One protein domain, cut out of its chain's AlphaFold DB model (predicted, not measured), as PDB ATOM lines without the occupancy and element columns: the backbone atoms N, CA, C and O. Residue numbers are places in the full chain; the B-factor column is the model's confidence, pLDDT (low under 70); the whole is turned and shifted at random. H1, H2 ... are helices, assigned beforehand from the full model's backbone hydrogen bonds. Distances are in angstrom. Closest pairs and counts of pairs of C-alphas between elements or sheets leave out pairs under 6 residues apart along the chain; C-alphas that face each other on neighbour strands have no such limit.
ATOM      1  N   ALA A  72     115.052 127.152  37.337       98.25
ATOM      2  CA  ALA A  72     115.352 127.452  35.935       98.25
ATOM      3  C   ALA A  72     115.222 126.224  35.014       98.25
ATOM      4  O   ALA A  72     116.238 125.722  34.507       98.25
ATOM      5  N   PRO A  73     113.994 125.707  34.830       97.94
ATOM      6  CA  PRO A  73     113.752 124.538  34.002       97.94
ATOM      7  C   PRO A  73     114.201 124.753  32.559       97.94
ATOM      8  O   PRO A  73     113.999 125.816  31.975       97.94
ATOM      9  N   LYS A  74     114.759 123.706  31.953       98.19
ATOM     10  CA  LYS A  74     115.102 123.669  30.531       98.19
ATOM     11  C   LYS A  74     114.627 122.366  29.912       98.19
ATOM     12  O   LYS A  74     114.988 121.285  30.382       98.19
ATOM     13  N   VAL A  75     113.860 122.481  28.834       98.12
ATOM     14  CA  VAL A  75     113.487 121.356  27.974       98.12
ATOM     15  C   VAL A  75     114.485 121.280  26.821       98.12
ATOM     16  O   VAL A  75     114.727 122.281  26.152       98.12
ATOM     17  N   ASN A  76     115.053 120.096  26.595       96.75
ATOM     18  CA  ASN A  76     115.987 119.810  25.501       96.75
ATOM     19  C   ASN A  76     117.227 120.737  25.406       96.75
ATOM     20  O   ASN A  76     117.559 121.186  24.306       96.75
ATOM     21  N   PRO A  77     117.926 121.070  26.509       93.44
ATOM     22  CA  PRO A  77     118.983 122.082  26.466       93.44
ATOM     23  C   PRO A  77     120.180 121.706  25.578       93.44
ATOM     24  O   PRO A  77     120.811 122.609  25.038       93.44
ATOM     25  N   ASN A  78     120.492 120.414  25.404       93.88
ATOM     26  CA  ASN A  78     121.638 119.938  24.620       93.88
ATOM     27  C   ASN A  78     121.236 118.884  23.572       93.88
ATOM     28  O   ASN A  78     122.009 117.972  23.280       93.88
ATOM     29  N   ARG A  79     120.031 118.996  22.996       95.25
ATOM     30  CA  ARG A  79     119.493 118.056  21.990       95.25
ATOM     31  C   ARG A  79     119.283 116.621  22.498       95.25
ATOM     32  O   ARG A  79     119.193 115.692  21.692       95.25
ATOM     33  N   GLU A  80     119.140 116.419  23.809       98.00
ATOM     34  CA  GLU A  80     118.816 115.107  24.385       98.00
ATOM     35  C   GLU A  80     117.515 114.516  23.814       98.00
ATOM     36  O   GLU A  80     117.411 113.297  23.681       98.00
ATOM     37  N   CYS A  81     116.539 115.348  23.430       98.62
ATOM     38  CA  CYS A  81     115.284 114.871  22.847       98.62
ATOM     39  C   CYS A  81     115.493 114.136  21.521       98.62
ATOM     40  O   CYS A  81     114.856 113.108  21.315       98.62
ATOM     41  N   LEU A  82     116.401 114.608  20.659       98.50
ATOM     42  CA  LEU A  82     116.715 113.930  19.399       98.50
ATOM     43  C   LEU A  82     117.450 112.606  19.645       98.50
ATOM     44  O   LEU A  82     117.171 111.609  18.982       98.50
ATOM     45  N   ALA A  83     118.359 112.567  20.624       98.38
ATOM     46  CA  ALA A  83     119.039 111.328  20.999       98.38
ATOM     47  C   ALA A  83     118.043 110.275  21.511       98.38
ATOM     48  O   ALA A  83     118.118 109.107  21.135       98.38
ATOM     49  N   VAL A  84     117.075 110.693  22.335       98.62
ATOM     50  CA  VAL A  84     115.982 109.823  22.789       98.62
ATOM     51  C   VAL A  84     115.099 109.398  21.615       98.62
ATOM     52  O   VAL A  84     114.797 108.214  21.504       98.62
ATOM     53  N   ALA A  85     114.726 110.325  20.729       98.50
ATOM     54  CA  ALA A  85     113.925 110.043  19.539       98.50
ATOM     55  C   ALA A  85     114.586 109.011  18.618       98.50
ATOM     56  O   ALA A  85     113.912 108.098  18.169       98.50
ATOM     57  N   THR A  86     115.901 109.099  18.410       98.38
ATOM     58  CA  THR A  86     116.661 108.150  17.576       98.38
ATOM     59  C   THR A  86     116.594 106.729  18.143       98.38
ATOM     60  O   THR A  86     116.332 105.782  17.419       98.38
ATOM     61  N   VAL A  87     116.737 106.573  19.466       98.06
ATOM     62  CA  VAL A  87     116.589 105.255  20.111       98.06
ATOM     63  C   VAL A  87     115.160 104.720  19.983       98.06
ATOM     64  O   VAL A  87     114.960 103.514  19.869       98.06
ATOM     65  N   LEU A  88     114.153 105.596  20.044       98.06
ATOM     66  CA  LEU A  88     112.763 105.185  19.860       98.06
ATOM     67  C   LEU A  88     112.460 104.830  18.398       98.06
ATOM     68  O   LEU A  88     111.735 103.867  18.176       98.06
ATOM     69  N   GLU A  89     113.042 105.540  17.433       97.81
ATOM     70  CA  GLU A  89     112.943 105.237  16.002       97.81
ATOM     71  C   GLU A  89     113.382 103.802  15.707       97.81
ATOM     72  O   GLU A  89     112.582 103.020  15.194       97.81
ATOM     73  N   ASP A  90     114.588 103.428  16.141       96.62
ATOM     74  CA  ASP A  90     115.142 102.084  15.931       96.62
ATOM     75  C   ASP A  90     114.216 100.984  16.481       96.62
ATOM     76  O   ASP A  90     114.078  99.900  15.910       96.62
ATOM     77  N   ILE A  91     113.548 101.258  17.606       96.69
ATOM     78  CA  ILE A  91     112.611 100.316  18.223       96.69
ATOM     79  C   ILE A  91     111.307 100.249  17.420       96.69
ATOM     80  O   ILE A  91     110.813  99.155  17.150       96.69
ATOM     81  N   TYR A  92     110.715 101.386  17.057       96.50
ATOM     82  CA  TYR A  92     109.391 101.427  16.427       96.50
ATOM     83  C   TYR A  92     109.412 101.037  14.948       96.50
ATOM     84  O   TYR A  92     108.397 100.542  14.459       96.50
ATOM     85  N   GLN A  93     110.554 101.148  14.262       95.25
ATOM     86  CA  GLN A  93     110.716 100.704  12.875       95.25
ATOM     87  C   GLN A  93     110.264  99.249  12.655       95.25
ATOM     88  O   GLN A  93     109.656  98.926  11.635       95.25
ATOM     89  N   GLY A  94     110.525  98.364  13.621       91.38
ATOM     90  CA  GLY A  94     110.153  96.947  13.551       91.38
ATOM     91  C   GLY A  94     108.994  96.532  14.458       91.38
ATOM     92  O   GLY A  94     108.614  95.361  14.449       91.38
ATOM     93  N   ASN A  95     108.447  97.439  15.274       94.25
ATOM     94  CA  ASN A  95     107.548  97.065  16.366       94.25
ATOM     95  C   ASN A  95     106.307  97.956  16.439       94.25
ATOM     96  O   ASN A  95     106.383  99.179  16.468       94.25
ATOM     97  N   THR A  96     105.141  97.326  16.591       90.75
ATOM     98  CA  THR A  96     103.915  98.025  16.996       90.75
ATOM     99  C   THR A  96     103.766  97.942  18.511       90.75
ATOM    100  O   THR A  96     103.423  96.886  19.044       90.75
ATOM    101  N   ILE A  97     104.017  99.053  19.200       93.19
ATOM    102  CA  ILE A  97     103.902  99.146  20.660       93.19
ATOM    103  C   ILE A  97     102.563  99.778  21.032       93.19
ATOM    104  O   ILE A  97     102.217 100.841  20.522       93.19
ATOM    105  N   LYS A  98     101.809  99.110  21.908       90.62
ATOM    106  CA  LYS A  98     100.466  99.519  22.347       90.62
ATOM    107  C   LYS A  98     100.192  99.038  23.760       90.62
ATOM    108  O   LYS A  98     100.759  98.037  24.204       90.62
ATOM    109  N   MET A 247     101.446 110.604  29.434       91.31
ATOM    110  CA  MET A 247     100.882 110.849  30.752       91.31
ATOM    111  C   MET A 247     102.009 111.077  31.744       91.31
ATOM    112  O   MET A 247     102.910 110.263  31.920       91.31
ATOM    113  N   SER A 248     101.939 112.196  32.451       90.44
ATOM    114  CA  SER A 248     102.946 112.517  33.448       90.44
ATOM    115  C   SER A 248     102.687 111.767  34.757       90.44
ATOM    116  O   SER A 248     101.603 111.830  35.349       90.44
ATOM    117  N   ASP A 249     103.674 110.995  35.204       89.44
ATOM    118  CA  ASP A 249     103.711 110.349  36.506       89.44
ATOM    119  C   ASP A 249     105.145 110.265  37.058       89.44
ATOM    120  O   ASP A 249     106.125 110.622  36.403       89.44
ATOM    121  N   LYS A 250     105.296 109.739  38.280       91.88
ATOM    122  CA  LYS A 250     106.614 109.599  38.922       91.88
ATOM    123  C   LYS A 250     107.622 108.779  38.110       91.88
ATOM    124  O   LYS A 250     108.826 108.915  38.323       91.88
ATOM    125  N   ASN A 251     107.164 107.858  37.263       94.50
ATOM    126  CA  ASN A 251     108.004 107.033  36.404       94.50
ATOM    127  C   ASN A 251     108.458 107.829  35.186       94.50
ATOM    128  O   ASN A 251     109.666 107.930  34.980       94.50
ATOM    129  N   THR A 252     107.538 108.442  34.443       96.19
ATOM    130  CA  THR A 252     107.863 109.231  33.247       96.19
ATOM    131  C   THR A 252     108.695 110.467  33.595       96.19
ATOM    132  O   THR A 252     109.700 110.711  32.932       96.19
ATOM    133  N   MET A 253     108.370 111.170  34.691       97.00
ATOM    134  CA  MET A 253     109.157 112.294  35.229       97.00
ATOM    135  C   MET A 253     110.583 111.868  35.583       97.00
ATOM    136  O   MET A 253     111.557 112.562  35.315       97.00
ATOM    137  N   ARG A 254     110.746 110.695  36.201       97.12
ATOM    138  CA  ARG A 254     112.078 110.199  36.557       97.12
ATOM    139  C   ARG A 254     112.892 109.847  35.316       97.12
ATOM    140  O   ARG A 254     114.099 110.072  35.305       97.12
ATOM    141  N   VAL A 255     112.257 109.292  34.284       98.12
ATOM    142  CA  VAL A 255     112.928 109.010  33.010       98.12
ATOM    143  C   VAL A 255     113.313 110.312  32.304       98.12
ATOM    144  O   VAL A 255     114.447 110.401  31.836       98.12
ATOM    145  N   SER A 256     112.455 111.337  32.288       98.25
ATOM    146  CA  SER A 256     112.776 112.620  31.645       98.25
ATOM    147  C   SER A 256     113.941 113.352  32.320       98.25
ATOM    148  O   SER A 256     114.854 113.818  31.640       98.25
ATOM    149  N   LEU A 257     113.985 113.343  33.655       98.19
ATOM    150  CA  LEU A 257     115.109 113.873  34.436       98.19
ATOM    151  C   LEU A 257     116.424 113.128  34.153       98.19
ATOM    152  O   LEU A 257     117.476 113.739  33.980       98.19
ATOM    153  N   ARG A 258     116.383 111.789  34.117       97.69
ATOM    154  CA  ARG A 258     117.587 110.947  33.975       97.69
ATOM    155  C   ARG A 258     118.159 110.946  32.561       97.69
ATOM    156  O   ARG A 258     119.377 110.905  32.411       97.69
ATOM    157  N   THR A 259     117.293 110.988  31.552       98.19
ATOM    158  CA  THR A 259     117.697 111.152  30.145       98.19
ATOM    159  C   THR A 259     118.181 112.572  29.862       98.19
ATOM    160  O   THR A 259     118.995 112.771  28.970       98.19
ATOM    161  N   GLY A 260     117.741 113.552  30.656       98.19
ATOM    162  CA  GLY A 260     118.124 114.948  30.496       98.19
ATOM    163  C   GLY A 260     117.292 115.704  29.465       98.19
ATOM    164  O   GLY A 260     117.622 116.845  29.165       98.19
ATOM    165  N   ILE A 261     116.198 115.128  28.959       98.62
ATOM    166  CA  ILE A 261     115.236 115.884  28.137       98.62
ATOM    167  C   ILE A 261     114.566 117.007  28.945       98.62
ATOM    168  O   ILE A 261     114.109 117.993  28.371       98.62
ATOM    169  N   LEU A 262     114.549 116.873  30.278       98.50
ATOM    170  CA  LEU A 262     114.161 117.905  31.231       98.50
ATOM    171  C   LEU A 262     115.276 118.095  32.268       98.50
ATOM    172  O   LEU A 262     115.648 117.148  32.965       98.50
ATOM    173  N   GLN A 263     115.800 119.315  32.379       98.31
ATOM    174  CA  GLN A 263     116.886 119.674  33.293       98.31
ATOM    175  C   GLN A 263     116.543 120.904  34.126       98.31
ATOM    176  O   GLN A 263     115.720 121.730  33.737       98.31
ATOM    177  N   PHE A 264     117.220 121.025  35.262       97.81
ATOM    178  CA  PHE A 264     117.071 122.113  36.222       97.81
ATOM    179  C   PHE A 264     118.453 122.624  36.629       97.81
ATOM    180  O   PHE A 264     119.438 121.887  36.553       97.81
ATOM    181  N   ARG A 265     118.527 123.879  37.079       96.44
ATOM    182  CA  ARG A 265     119.758 124.510  37.585       96.44
ATOM    183  C   ARG A 265     120.345 123.754  38.773       96.44
ATOM    184  O   ARG A 265     121.560 123.634  38.885       96.44
ATOM    185  N   ILE A 266     119.474 123.275  39.653       94.50
ATOM    186  CA  ILE A 266     119.811 122.482  40.833       94.50
ATOM    187  C   ILE A 266     118.936 121.225  40.860       94.50
ATOM    188  O   ILE A 266     117.874 121.209  40.229       94.50
ATOM    189  N   PRO A 267     119.335 120.167  41.589       93.81
ATOM    190  CA  PRO A 267     118.426 119.071  41.890       93.81
ATOM    191  C   PRO A 267     117.126 119.590  42.513       93.81
ATOM    192  O   PRO A 267     117.140 120.550  43.285       93.81
ATOM    193  N   LEU A 268     116.013 118.934  42.187       94.81
ATOM    194  CA  LEU A 268     114.709 119.271  42.748       94.81
ATOM    195  C   LEU A 268     114.758 119.237  44.278       94.81
ATOM    196  O   LEU A 268     115.340 118.322  44.872       94.81
ATOM    197  N   LEU A 269     114.122 120.222  44.908       93.31
ATOM    198  CA  LEU A 269     114.056 120.299  46.358       93.31
ATOM    199  C   LEU A 269     113.206 119.154  46.914       93.31
ATOM    200  O   LEU A 269     112.283 118.656  46.259       93.31
ATOM    201  N   ALA A 270     113.505 118.759  48.152       89.25
ATOM    202  CA  ALA A 270     112.673 117.818  48.889       89.25
ATOM    203  C   ALA A 270     111.232 118.343  48.981       89.25
ATOM    204  O   ALA A 270     111.018 119.541  49.152       89.25
ATOM    205  N   SER A 271     110.241 117.447  48.950       84.81
ATOM    206  CA  SER A 271     108.823 117.839  48.993       84.81
ATOM    207  C   SER A 271     108.443 118.654  50.237       84.81
ATOM    208  O   SER A 271     107.479 119.402  50.183       84.81
ATOM    209  N   PHE A 272     109.212 118.574  51.331       83.50
ATOM    210  CA  PHE A 272     109.038 119.423  52.519       83.50
ATOM    211  C   PHE A 272     109.323 120.912  52.272       83.50
ATOM    212  O   PHE A 272     108.827 121.754  53.014       83.50
ATOM    213  N   LEU A 273     110.102 121.239  51.240       88.88
ATOM    214  CA  LEU A 273     110.352 122.611  50.793       88.88
ATOM    215  C   LEU A 273     109.430 123.012  49.632       88.88
ATOM    216  O   LEU A 273     109.336 124.188  49.307       88.88
ATOM    217  N   ASP A 274     108.720 122.062  49.022       88.56
ATOM    218  CA  ASP A 274     107.764 122.348  47.952       88.56
ATOM    219  C   ASP A 274     106.360 122.620  48.508       88.56
ATOM    220  O   ASP A 274     105.417 121.848  48.305       88.56
ATOM    221  N   VAL A 275     106.237 123.717  49.262       84.56
ATOM    222  CA  VAL A 275     104.977 124.116  49.902       84.56
ATOM    223  C   VAL A 275     103.869 124.222  48.858       84.56
ATOM    224  O   VAL A 275     104.024 124.919  47.864       84.56
ATOM    225  N   PHE A 276     102.752 123.522  49.081       85.31
ATOM    226  CA  PHE A 276     101.624 123.427  48.143       85.31
ATOM    227  C   PHE A 276     101.955 122.894  46.736       85.31
ATOM    228  O   PHE A 276     101.143 123.048  45.824       85.31
ATOM    229  N   CYS A 277     103.059 122.158  46.569       89.38
ATOM    230  CA  CYS A 277     103.351 121.390  45.353       89.38
ATOM    231  C   CYS A 277     103.555 122.246  44.084       89.38
ATOM    232  O   CYS A 277     103.176 121.819  42.985       89.38
ATOM    233  N   TYR A 278     104.138 123.442  44.213       93.50
ATOM    234  CA  TYR A 278     104.441 124.312  43.070       93.50
ATOM    235  C   TYR A 278     105.485 123.681  42.138       93.50
ATOM    236  O   TYR A 278     105.227 123.530  40.942       93.50
ATOM    237  N   GLN A 279     106.603 123.187  42.679       94.38
ATOM    238  CA  GLN A 279     107.613 122.456  41.910       94.38
ATOM    239  C   GLN A 279     107.033 121.178  41.309       94.38
ATOM    240  O   GLN A 279     107.288 120.899  40.140       94.38
ATOM    241  N   TYR A 280     106.245 120.401  42.057       93.88
ATOM    242  CA  TYR A 280     105.593 119.211  41.503       93.88
ATOM    243  C   TYR A 280     104.721 119.556  40.285       93.88
ATOM    244  O   TYR A 280     104.835 118.905  39.248       93.88
ATOM    245  N   SER A 281     103.885 120.594  40.391       93.31
ATOM    246  CA  SER A 281     102.984 121.022  39.312       93.31
ATOM    247  C   SER A 281     103.755 121.516  38.086       93.31
ATOM    248  O   SER A 281     103.423 121.155  36.955       93.31
ATOM    249  N   MET A 282     104.831 122.277  38.305       96.12
ATOM    250  CA  MET A 282     105.750 122.706  37.252       96.12
ATOM    251  C   MET A 282     106.402 121.496  36.558       96.12
ATOM    252  O   MET A 282     106.368 121.394  35.333       96.12
ATOM    253  N   VAL A 283     106.957 120.546  37.319       96.62
ATOM    254  CA  VAL A 283     107.593 119.334  36.771       96.62
ATOM    255  C   VAL A 283     106.588 118.477  36.000       96.62
ATOM    256  O   VAL A 283     106.938 117.926  34.961       96.62
ATOM    257  N   ASP A 284     105.338 118.380  36.457       94.19
ATOM    258  CA  ASP A 284     104.275 117.649  35.758       94.19
ATOM    259  C   ASP A 284     103.957 118.229  34.379       94.19
ATOM    260  O   ASP A 284     103.855 117.497  33.390       94.19
ATOM    261  N   ARG A 285     103.849 119.555  34.302       95.62
ATOM    262  CA  ARG A 285     103.673 120.277  33.044       95.62
ATOM    263  C   ARG A 285     104.879 120.080  32.121       95.62
ATOM    264  O   ARG A 285     104.719 119.587  31.006       95.62
ATOM    265  N   LEU A 286     106.082 120.376  32.609       97.88
ATOM    266  CA  LEU A 286     107.314 120.314  31.822       97.88
ATOM    267  C   LEU A 286     107.679 118.896  31.376       97.88
ATOM    268  O   LEU A 286     108.266 118.718  30.313       97.88
ATOM    269  N   ASN A 287     107.331 117.866  32.154       97.62
ATOM    270  CA  ASN A 287     107.533 116.483  31.737       97.62
ATOM    271  C   ASN A 287     106.721 116.164  30.470       97.62
ATOM    272  O   ASN A 287     107.246 115.515  29.567       97.62
ATOM    273  N   ARG A 288     105.467 116.630  30.380       95.88
ATOM    274  CA  ARG A 288     104.643 116.458  29.171       95.88
ATOM    275  C   ARG A 288     105.252 117.199  27.986       95.88
ATOM    276  O   ARG A 288     105.420 116.603  26.928       95.88
ATOM    277  N   GLU A 289     105.654 118.451  28.195       97.44
ATOM    278  CA  GLU A 289     106.318 119.270  27.172       97.44
ATOM    279  C   GLU A 289     107.619 118.620  26.670       97.44
ATOM    280  O   GLU A 289     107.859 118.573  25.467       97.44
ATOM    281  N   ALA A 290     108.431 118.041  27.559       98.50
ATOM    282  CA  ALA A 290     109.675 117.374  27.181       98.50
ATOM    283  C   ALA A 290     109.443 116.124  26.321       98.50
ATOM    284  O   ALA A 290     110.111 115.946  25.304       98.50
ATOM    285  N   TRP A 291     108.472 115.278  26.674       98.19
ATOM    286  CA  TRP A 291     108.127 114.112  25.854       98.19
ATOM    287  C   TRP A 291     107.446 114.493  24.539       98.19
ATOM    288  O   TRP A 291     107.700 113.859  23.517       98.19
ATOM    289  N   ARG A 292     106.638 115.556  24.526       97.88
ATOM    290  CA  ARG A 292     106.145 116.144  23.278       97.88
ATOM    291  C   ARG A 292     107.303 116.610  22.404       97.88
ATOM    292  O   ARG A 292     107.309 116.308  21.218       97.88
ATOM    293  N   LYS A 293     108.318 117.251  22.987       98.62
ATOM    294  CA  LYS A 293     109.502 117.683  22.245       98.62
ATOM    295  C   LYS A 293     110.296 116.506  21.669       98.62
ATOM    296  O   LYS A 293     110.769 116.606  20.546       98.62
ATOM    297  N   VAL A 294     110.403 115.377  22.382       98.69
ATOM    298  CA  VAL A 294     110.945 114.118  21.821       98.69
ATOM    299  C   VAL A 294     110.150 113.691  20.590       98.69
ATOM    300  O   VAL A 294     110.739 113.413  19.552       98.69
ATOM    301  N   TRP A 295     108.819 113.671  20.687       98.38
ATOM    302  CA  TRP A 295     107.956 113.320  19.560       98.38
ATOM    303  C   TRP A 295     108.121 114.299  18.390       98.38
ATOM    304  O   TRP A 295     108.189 113.879  17.243       98.38
ATOM    305  N   GLU A 296     108.231 115.600  18.634       98.19
ATOM    306  CA  GLU A 296     108.482 116.593  17.582       98.19
ATOM    307  C   GLU A 296     109.825 116.363  16.879       98.19
ATOM    308  O   GLU A 296     109.833 116.231  15.662       98.19
ATOM    309  N   GLU A 297     110.925 116.227  17.628       98.38
ATOM    310  CA  GLU A 297     112.265 115.962  17.069       98.38
ATOM    311  C   GLU A 297     112.321 114.642  16.292       98.38
ATOM    312  O   GLU A 297     113.023 114.535  15.294       98.38
ATOM    313  N   TRP A 298     111.552 113.640  16.718       98.31
ATOM    314  CA  TRP A 298     111.420 112.383  15.989       98.31
ATOM    315  C   TRP A 298     110.804 112.593  14.595       98.31
ATOM    316  O   TRP A 298     111.221 111.963  13.629       98.31
ATOM    317  N   GLY A 299     109.871 113.537  14.447       97.56
ATOM    318  CA  GLY A 299     109.269 113.854  13.149       97.56
ATOM    319  C   GLY A 299     110.254 114.421  12.123       97.56
ATOM    320  O   GLY A 299     109.975 114.354  10.930       97.56
ATOM    321  N   GLU A 300     111.398 114.936  12.581       97.25
ATOM    322  CA  GLU A 300     112.465 115.484  11.737       97.25
ATOM    323  C   GLU A 300     113.454 114.409  11.251       97.25
ATOM    324  O   GLU A 300     114.318 114.691  10.419       97.25
ATOM    325  N   ILE A 301     113.357 113.174  11.759       97.81
ATOM    326  CA  ILE A 301     114.172 112.054  11.283       97.81
ATOM    327  C   ILE A 301     113.648 111.625   9.893       97.81
ATOM    328  O   ILE A 301     112.440 111.412   9.744       97.81
ATOM    329  N   PRO A 302     114.508 111.498   8.862       96.44
ATOM    330  CA  PRO A 302     114.089 111.012   7.546       96.44
ATOM    331  C   PRO A 302     113.487 109.604   7.620       96.44
ATOM    332  O   PRO A 302     114.014 108.759   8.336       96.44
ATOM    333  N   ASP A 303     112.400 109.365   6.880       94.94
ATOM    334  CA  ASP A 303     111.697 108.070   6.818       94.94
ATOM    335  C   ASP A 303     111.308 107.491   8.195       94.94
ATOM    336  O   ASP A 303     111.305 106.277   8.397       94.94
ATOM    337  N   ASN A 304     110.974 108.370   9.151       96.56
ATOM    338  CA  ASN A 304     110.679 107.974  10.526       96.56
ATOM    339  C   ASN A 304     109.401 107.136  10.689       96.56
ATOM    340  O   ASN A 304     108.408 107.297   9.978       96.56
ATOM    341  N   HIS A 305     109.402 106.329  11.746       97.19
ATOM    342  CA  HIS A 305     108.309 105.481  12.219       97.19
ATOM    343  C   HIS A 305     107.656 106.055  13.483       97.19
ATOM    344  O   HIS A 305     107.126 105.325  14.330       97.19
ATOM    345  N   ARG A 306     107.681 107.387  13.623       95.75
ATOM    346  CA  ARG A 306     107.069 108.078  14.754       95.75
ATOM    347  C   ARG A 306     105.572 107.753  14.824       95.75
ATOM    348  O   ARG A 306     104.855 107.943  13.838       95.75
ATOM    349  N   PRO A 307     105.042 107.348  15.992       94.38
ATOM    350  CA  PRO A 307     103.615 107.084  16.128       94.38
ATOM    351  C   PRO A 307     102.785 108.366  15.929       94.38
ATOM    352  O   PRO A 307     103.288 109.469  16.144       94.38
ATOM    353  N   PRO A 308     101.482 108.268  15.606       92.50
ATOM    354  CA  PRO A 308     100.649 109.429  15.266       92.50
ATOM    355  C   PRO A 308     100.450 110.426  16.417       92.50
ATOM    356  O   PRO A 308      99.973 111.536  16.197       92.50
ATOM    357  N   THR A 309     100.776 110.040  17.651       94.62
ATOM    358  CA  THR A 309     100.596 110.891  18.824       94.62
ATOM    359  C   THR A 309     101.619 110.595  19.920       94.62
ATOM    360  O   THR A 309     101.957 109.413  20.101       94.62
ATOM    361  N   PRO A 310     102.082 111.610  20.685       95.56
ATOM    362  CA  PRO A 310     103.018 111.401  21.786       95.56
ATOM    363  C   PRO A 310     102.547 110.351  22.798       95.56
ATOM    364  O   PRO A 310     103.360 109.556  23.266       95.56
ATOM    365  N   ALA A 311     101.245 110.285  23.095       94.62
ATOM    366  CA  ALA A 311     100.672 109.318  24.037       94.62
ATOM    367  C   ALA A 311     100.961 107.849  23.682       94.62
ATOM    368  O   ALA A 311     100.967 107.001  24.573       94.62
ATOM    369  N   SER A 312     101.250 107.538  22.417       92.25
ATOM    370  CA  SER A 312     101.606 106.174  21.989       92.25
ATOM    371  C   SER A 312     102.950 105.722  22.570       92.25
ATOM    372  O   SER A 312     103.165 104.537  22.797       92.25
ATOM    373  N   MET A 313     103.845 106.668  22.879       94.44
ATOM    374  CA  MET A 313     105.123 106.369  23.530       94.44
ATOM    375  C   MET A 313     104.949 106.008  25.010       94.44
ATOM    376  O   MET A 313     105.824 105.369  25.597       94.44
ATOM    377  N   ASP A 314     103.831 106.413  25.624       92.31
ATOM    378  CA  ASP A 314     103.623 106.361  27.071       92.31
ATOM    379  C   ASP A 314     103.830 104.963  27.647       92.31
ATOM    380  O   ASP A 314     104.526 104.824  28.650       92.31
ATOM    381  N   TYR A 315     103.297 103.929  26.984       92.25
ATOM    382  CA  TYR A 315     103.429 102.551  27.452       92.25
ATOM    383  C   TYR A 315     104.902 102.185  27.662       92.25
ATOM    384  O   TYR A 315     105.296 101.812  28.769       92.25
ATOM    385  N   LEU A 316     105.739 102.357  26.635       95.25
ATOM    386  CA  LEU A 316     107.151 101.985  26.700       95.25
ATOM    387  C   LEU A 316     107.890 102.789  27.779       95.25
ATOM    388  O   LEU A 316     108.616 102.214  28.592       95.25
ATOM    389  N   ILE A 317     107.665 104.106  27.842       96.56
ATOM    390  CA  ILE A 317     108.324 104.992  28.813       96.56
ATOM    391  C   ILE A 317     107.906 104.658  30.251       96.56
ATOM    392  O   ILE A 317     108.752 104.562  31.150       96.56
ATOM    393  N   PHE A 318     106.615 104.420  30.482       94.12
ATOM    394  CA  PHE A 318     106.088 104.007  31.776       94.12
ATOM    395  C   PHE A 318     106.679 102.660  32.216       94.12
ATOM    396  O   PHE A 318     107.167 102.538  33.348       94.12
ATOM    397  N   ARG A 319     106.692 101.651  31.330       94.50
ATOM    398  CA  ARG A 319     107.266 100.324  31.610       94.50
ATOM    399  C   ARG A 319     108.768 100.406  31.865       94.50
ATOM    400  O   ARG A 319     109.238  99.821  32.844       94.50
ATOM    401  N   LEU A 320     109.501 101.218  31.105       96.44
ATOM    402  CA  LEU A 320     110.915 101.514  31.344       96.44
ATOM    403  C   LEU A 320     111.131 102.081  32.748       96.44
ATOM    404  O   LEU A 320     111.963 101.574  33.506       96.44
ATOM    405  N   GLY A 321     110.343 103.079  33.149       96.12
ATOM    406  CA  GLY A 321     110.390 103.635  34.497       96.12
ATOM    407  C   GLY A 321     110.055 102.605  35.587       96.12
ATOM    408  O   GLY A 321     110.748 102.540  36.608       96.12
ATOM    409  N   LYS A 322     109.036 101.762  35.373       93.62
ATOM    410  CA  LYS A 322     108.558 100.754  36.340       93.62
ATOM    411  C   LYS A 322     109.488  99.539  36.458       93.62
ATOM    412  O   LYS A 322     109.611  98.960  37.542       93.62
ATOM    413  N   ILE A 323     110.153  99.125  35.382       94.94
ATOM    414  CA  ILE A 323     110.948  97.888  35.331       94.94
ATOM    415  C   ILE A 323     112.443  98.180  35.431       94.94
ATOM    416  O   ILE A 323     113.104  97.551  36.263       94.94
ATOM    417  N   ALA A 324     112.952  99.111  34.618       95.81
ATOM    418  CA  ALA A 324     114.384  99.298  34.402       95.81
ATOM    419  C   ALA A 324     114.993 100.505  35.113       95.81
ATOM    420  O   ALA A 324     116.140 100.450  35.552       95.81
ATOM    421  N   CYS A 325     114.224 101.574  35.280       96.06
ATOM    422  CA  CYS A 325     114.702 102.836  35.818       96.06
ATOM    423  C   CYS A 325     114.006 103.151  37.147       96.06
ATOM    424  O   CYS A 325     113.300 104.148  37.252       96.06
ATOM    425  N   ARG A 326     114.157 102.310  38.181       93.06
ATOM    426  CA  ARG A 326     113.521 102.534  39.499       93.06
ATOM    427  C   ARG A 326     114.345 103.512  40.355       93.06
ATOM    428  O   ARG A 326     115.526 103.718  40.057       93.06
ATOM    429  N   PRO A 327     113.771 104.096  41.426       89.00
ATOM    430  CA  PRO A 327     114.506 104.995  42.322       89.00
ATOM    431  C   PRO A 327     115.774 104.359  42.905       89.00
ATOM    432  O   PRO A 327     116.854 104.920  42.751       89.00
ATOM    433  N   ASN A 328     115.653 103.137  43.438       85.06
ATOM    434  CA  ASN A 328     116.723 102.440  44.171       85.06
ATOM    435  C   ASN A 328     117.339 101.261  43.399       85.06
ATOM    436  O   ASN A 328     118.124 100.496  43.949       85.06
ATOM    437  N   LYS A 329     116.917 101.032  42.151       88.69
ATOM    438  CA  LYS A 329     117.403  99.915  41.333       88.69
ATOM    439  C   LYS A 329     117.328 100.276  39.862       88.69
ATOM    440  O   LYS A 329     116.237 100.471  39.324       88.69
ATOM    441  N   ARG A 330     118.482 100.340  39.214       92.38
ATOM    442  CA  ARG A 330     118.601 100.681  37.800       92.38
ATOM    443  C   ARG A 330     119.280  99.542  37.057       92.38
ATOM    444  O   ARG A 330     120.166  98.906  37.617       92.38
ATOM    445  N   PHE A 331     118.861  99.307  35.820       95.31
ATOM    446  CA  PHE A 331     119.578  98.436  34.890       95.31
ATOM    447  C   PHE A 331     120.329  99.285  33.865       95.31
ATOM    448  O   PHE A 331     119.968  99.340  32.694       95.31
ATOM    449  N   CYS A 332     121.327 100.038  34.322       92.81
ATOM    450  CA  CYS A 332     122.232 100.810  33.469       92.81
ATOM    451  C   CYS A 332     123.596 100.959  34.161       92.81
ATOM    452  O   CYS A 332     123.629 101.000  35.393       92.81
ATOM    453  N   PRO A 333     124.711 101.083  33.420       91.00
ATOM    454  CA  PRO A 333     126.027 101.262  34.032       91.00
ATOM    455  C   PRO A 333     126.075 102.495  34.954       91.00
ATOM    456  O   PRO A 333     125.418 103.499  34.643       91.00
ATOM    457  N   PRO A 334     126.836 102.471  36.063       89.12
ATOM    458  CA  PRO A 334     127.747 101.408  36.510       89.12
ATOM    459  C   PRO A 334     127.061 100.297  37.325       89.12
ATOM    460  O   PRO A 334     127.738  99.459  37.912       89.12
ATOM    461  N   GLU A 335     125.728 100.292  37.406       90.38
ATOM    462  CA  GLU A 335     124.981  99.208  38.046       90.38
ATOM    463  C   GLU A 335     125.036  97.939  37.169       90.38
ATOM    464  O   GLU A 335     125.832  97.806  36.240       90.38
ATOM    465  N   LYS A 336     124.148  96.981  37.433       93.19
ATOM    466  CA  LYS A 336     124.089  95.719  36.691       93.19
ATOM    467  C   LYS A 336     123.054  95.718  35.577       93.19
ATOM    468  O   LYS A 336     122.045  96.415  35.647       93.19
ATOM    469  N   GLU A 337     123.290  94.875  34.588       96.06
ATOM    470  CA  GLU A 337     122.321  94.482  33.568       96.06
ATOM    471  C   GLU A 337     121.129  93.710  34.172       96.06
ATOM    472  O   GLU A 337     121.149  93.276  35.337       96.06
ATOM    473  N   VAL A 338     120.051  93.548  33.401       96.44
ATOM    474  CA  VAL A 338     118.965  92.642  33.792       96.44
ATOM    475  C   VAL A 338     119.414  91.190  33.619       96.44
ATOM    476  O   VAL A 338     120.080  90.848  32.650       96.44
ATOM    477  N   ASN A 339     119.058  90.312  34.561       95.38
ATOM    478  CA  ASN A 339     119.356  88.890  34.392       95.38
ATOM    479  C   ASN A 339     118.460  88.268  33.306       95.38
ATOM    480  O   ASN A 339     117.320  88.695  33.112       95.38
ATOM    481  N   GLU A 340     118.975  87.239  32.640       95.56
ATOM    482  CA  GLU A 340     118.317  86.562  31.516       95.56
ATOM    483  C   GLU A 340     116.946  85.995  31.889       95.56
ATOM    484  O   GLU A 340     115.945  86.371  31.289       95.56
ATOM    485  N   LYS A 341     116.861  85.231  32.986       95.69
ATOM    486  CA  LYS A 341     115.591  84.674  33.484       95.69
ATOM    487  C   LYS A 341     114.507  85.741  33.682       95.69
ATOM    488  O   LYS A 341     113.326  85.507  33.430       95.69
ATOM    489  N   LYS A 342     114.883  86.924  34.174       94.75
ATOM    490  CA  LYS A 342     113.957  88.043  34.351       94.75
ATOM    491  C   LYS A 342     113.572  88.631  33.003       94.75
ATOM    492  O   LYS A 342     112.395  88.922  32.839       94.75
ATOM    493  N   LEU A 343     114.515  88.816  32.083       95.69
ATOM    494  CA  LEU A 343     114.226  89.309  30.736       95.69
ATOM    495  C   LEU A 343     113.236  88.384  30.012       95.69
ATOM    496  O   LEU A 343     112.235  88.858  29.483       95.69
ATOM    497  N   GLU A 344     113.442  87.071  30.083       95.25
ATOM    498  CA  GLU A 344     112.549  86.064  29.499       95.25
ATOM    499  C   GLU A 344     111.154  86.059  30.140       95.25
ATOM    500  O   GLU A 344     110.157  85.863  29.448       95.25
ATOM    501  N   SER A 345     111.057  86.338  31.444       95.44
ATOM    502  CA  SER A 345     109.766  86.443  32.141       95.44
ATOM    503  C   SER A 345     108.937  87.672  31.749       95.44
ATOM    504  O   SER A 345     107.754  87.743  32.081       95.44
ATOM    505  N   LEU A 346     109.543  88.660  31.079       94.56
ATOM    506  CA  LEU A 346     108.821  89.830  30.591       94.56
ATOM    507  C   LEU A 346     108.024  89.474  29.338       94.56
ATOM    508  O   LEU A 346     108.483  88.710  28.484       94.56
ATOM    509  N   ILE A 347     106.854  90.096  29.206       92.31
ATOM    510  CA  ILE A 347     106.081  90.061  27.964       92.31
ATOM    511  C   ILE A 347     106.899  90.675  26.814       92.31
ATOM    512  O   ILE A 347     107.736  91.542  27.069       92.31
ATOM    513  N   PRO A 348     106.672  90.272  25.551       93.75
ATOM    514  CA  PRO A 348     107.531  90.667  24.433       93.75
ATOM    515  C   PRO A 348     107.787  92.177  24.319       93.75
ATOM    516  O   PRO A 348     108.940  92.583  24.219       93.75
ATOM    517  N   GLN A 349     106.753  93.020  24.437       94.44
ATOM    518  CA  GLN A 349     106.918  94.481  24.356       94.44
ATOM    519  C   GLN A 349     107.730  95.066  25.524       94.44
ATOM    520  O   GLN A 349     108.458  96.037  25.342       94.44
ATOM    521  N   ASP A 350     107.660  94.468  26.716       95.38
ATOM    522  CA  ASP A 350     108.458  94.908  27.868       95.38
ATOM    523  C   ASP A 350     109.947  94.600  27.698       95.38
ATOM    524  O   ASP A 350     110.772  95.230  28.355       95.38
ATOM    525  N   ARG A 351     110.312  93.633  26.848       96.50
ATOM    526  CA  ARG A 351     111.719  93.322  26.558       96.50
ATOM    527  C   ARG A 351     112.381  94.441  25.756       96.50
ATOM    528  O   ARG A 351     113.568  94.674  25.947       96.50
ATOM    529  N   LEU A 352     111.602  95.193  24.969       96.94
ATOM    530  CA  LEU A 352     112.072  96.308  24.134       96.94
ATOM    531  C   LEU A 352     112.659  97.481  24.938       96.94
ATOM    532  O   LEU A 352     113.274  98.368  24.362       96.94
ATOM    533  N   ILE A 353     112.494  97.516  26.267       97.00
ATOM    534  CA  ILE A 353     113.143  98.526  27.125       97.00
ATOM    535  C   ILE A 353     114.613  98.191  27.436       97.00
ATOM    536  O   ILE A 353     115.288  98.981  28.110       97.00
ATOM    537  N   PHE A 354     115.099  97.033  26.985       97.75
ATOM    538  CA  PHE A 354     116.480  96.583  27.114       97.75
ATOM    539  C   PHE A 354     117.131  96.428  25.738       97.75
ATOM    540  O   PHE A 354     116.473  96.050  24.775       97.75
ATOM    541  N   LYS A 355     118.430  96.710  25.667       96.12
ATOM    542  CA  LYS A 355     119.282  96.387  24.518       96.12
ATOM    543  C   LYS A 355     119.745  94.928  24.598       96.12
ATOM    544  O   LYS A 355     119.533  94.259  25.612       96.12
ATOM    545  N   ASP A 356     120.476  94.487  23.578       93.56
ATOM    546  CA  ASP A 356     121.098  93.155  23.524       93.56
ATOM    547  C   ASP A 356     122.081  92.907  24.679       93.56
ATOM    548  O   ASP A 356     122.172  91.800  25.203       93.56
ATOM    549  N   ASP A 357     122.754  93.961  25.153       95.31
ATOM    550  CA  ASP A 357     123.627  93.931  26.336       95.31
ATOM    551  C   ASP A 357     122.859  93.911  27.674       95.31
ATOM    552  O   ASP A 357     123.448  94.076  28.742       95.31
ATOM    553  N   ARG A 358     121.529  93.742  27.630       96.81
ATOM    554  CA  ARG A 358     120.615  93.664  28.781       96.81
ATOM    555  C   ARG A 358     120.606  94.915  29.669       96.81
ATOM    556  O   ARG A 358     120.038  94.900  30.771       96.81
ATOM    557  N   TYR A 359     121.160  96.033  29.206       97.50
ATOM    558  CA  TYR A 359     120.985  97.336  29.833       97.50
ATOM    559  C   TYR A 359     119.798  98.093  29.240       97.50
ATOM    560  O   TYR A 359     119.311  97.816  28.150       97.50
ATOM    561  N   CYS A 360     119.310  99.081  29.987       97.69
ATOM    562  CA  CYS A 360     118.269 100.011  29.558       97.69
ATOM    563  C   CYS A 360     118.609 100.643  28.197       97.69
ATOM    564  O   CYS A 360     119.748 101.070  27.983       97.69
ATOM    565  N   ILE A 361     117.609 100.806  27.329       97.81
ATOM    566  CA  ILE A 361     117.751 101.446  26.006       97.81
ATOM    567  C   ILE A 361     118.369 102.851  26.057       97.81
ATOM    568  O   ILE A 361     119.155 103.214  25.188       97.81
ATOM    569  N   PHE A 362     118.145 103.610  27.134       97.94
ATOM    570  CA  PHE A 362     118.720 104.951  27.310       97.94
ATOM    571  C   PHE A 362     120.046 104.975  28.086       97.94
ATOM    572  O   PHE A 362     120.523 106.040  28.471       97.94
ATOM    573  N   SER A 363     120.669 103.819  28.338       95.75
ATOM    574  CA  SER A 363     121.929 103.710  29.094       95.75
ATOM    575  C   SER A 363     123.062 104.588  28.551       95.75
ATOM    576  O   SER A 363     123.824 105.125  29.355       95.75
ATOM    577  N   GLY A 364     123.134 104.750  27.225       94.19
ATOM    578  CA  GLY A 364     124.123 105.585  26.533       94.19
ATOM    579  C   GLY A 364     123.780 107.077  26.476       94.19
ATOM    580  O   GLY A 364     124.644 107.874  26.141       94.19
ATOM    581  N   ILE A 365     122.545 107.458  26.819       96.38
ATOM    582  CA  ILE A 365     122.090 108.858  26.855       96.38
ATOM    583  C   ILE A 365     122.236 109.421  28.274       96.38
ATOM    584  O   ILE A 365     122.678 110.549  28.474       96.38
ATOM    585  N   CYS A 366     121.862 108.634  29.284       95.62
ATOM    586  CA  CYS A 366     121.858 109.084  30.670       95.62
ATOM    587  C   CYS A 366     123.286 109.327  31.195       95.62
ATOM    588  O   CYS A 366     124.064 108.382  31.357       95.62
ATOM    589  N   GLN A 367     123.588 110.569  31.578       94.31
ATOM    590  CA  GLN A 367     124.819 110.928  32.297       94.31
ATOM    591  C   GLN A 367     124.813 110.391  33.738       94.31
ATOM    592  O   GLN A 367     123.749 110.163  34.327       94.31
ATOM    593  N   LEU A 368     125.996 110.154  34.317       92.12
ATOM    594  CA  LEU A 368     126.145 109.468  35.607       92.12
ATOM    595  C   LEU A 368     125.457 110.230  36.750       92.12
ATOM    596  O   LEU A 368     124.688 109.651  37.517       92.12
ATOM    597  N   GLU A 369     125.670 111.537  36.803       93.00
ATOM    598  CA  GLU A 369     125.102 112.479  37.759       93.00
ATOM    599  C   GLU A 369     123.580 112.614  37.631       93.00
ATOM    600  O   GLU A 369     122.889 112.866  38.617       93.00
ATOM    601  N   ARG A 370     123.018 112.370  36.439       94.19
ATOM    602  CA  ARG A 370     121.566 112.427  36.218       94.19
ATOM    603  C   ARG A 370     120.879 111.139  36.645       94.19
ATOM    604  O   ARG A 370     119.730 111.183  37.076       94.19
ATOM    605  N   LYS A 371     121.565 109.987  36.605       92.38
ATOM    606  CA  LYS A 371     120.991 108.665  36.945       92.38
ATOM    607  C   LYS A 371     120.428 108.591  38.365       92.38
ATOM    608  O   LYS A 371     119.572 107.740  38.617       92.38
TER     609      LYS A 371
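This is residues 72 to 98 and 247 to 371 of the 402 residues of an uncharacterized protein of candidate division TA06 bacterium ADurb.Bin131 (UniProt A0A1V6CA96). What shape? H2 lies between long H3 and H4, which cross it; H1 crosses H3; small H5 and H6 lie beyond H4. How big? An all-helix part of 152 residues is printed, under half in named helices, H1 to H6. It is compact, radius of gyration of the C-alphas 15.3 A, spans 44 by 35 by 24 A.

Which touch? H1, residues 80 to 92, touches H3, residues 275 to 299; their closest C-alphas, Cys 81 and Val 294, are 4.5 A apart. The backbones? Of O i to N i+4 pairs within hydrogen-bond range, H3 has 18 of 21 and H4, residues 310 to 323, 7 of 10.

Where does H1 begin? Its C-alpha 80 is at (118.816, 115.107, 24.385). What else? H2 holds residues 250 to 259, H5 340 to 345, H6 348 to 351; H3 measures 38.4 A from first to last C-alpha.

What is cut? Residues 99 to 246 are not printed; C-alphas 98 and 247 are 14.1 A apart. Is pLDDT low? No printed residue is under 70.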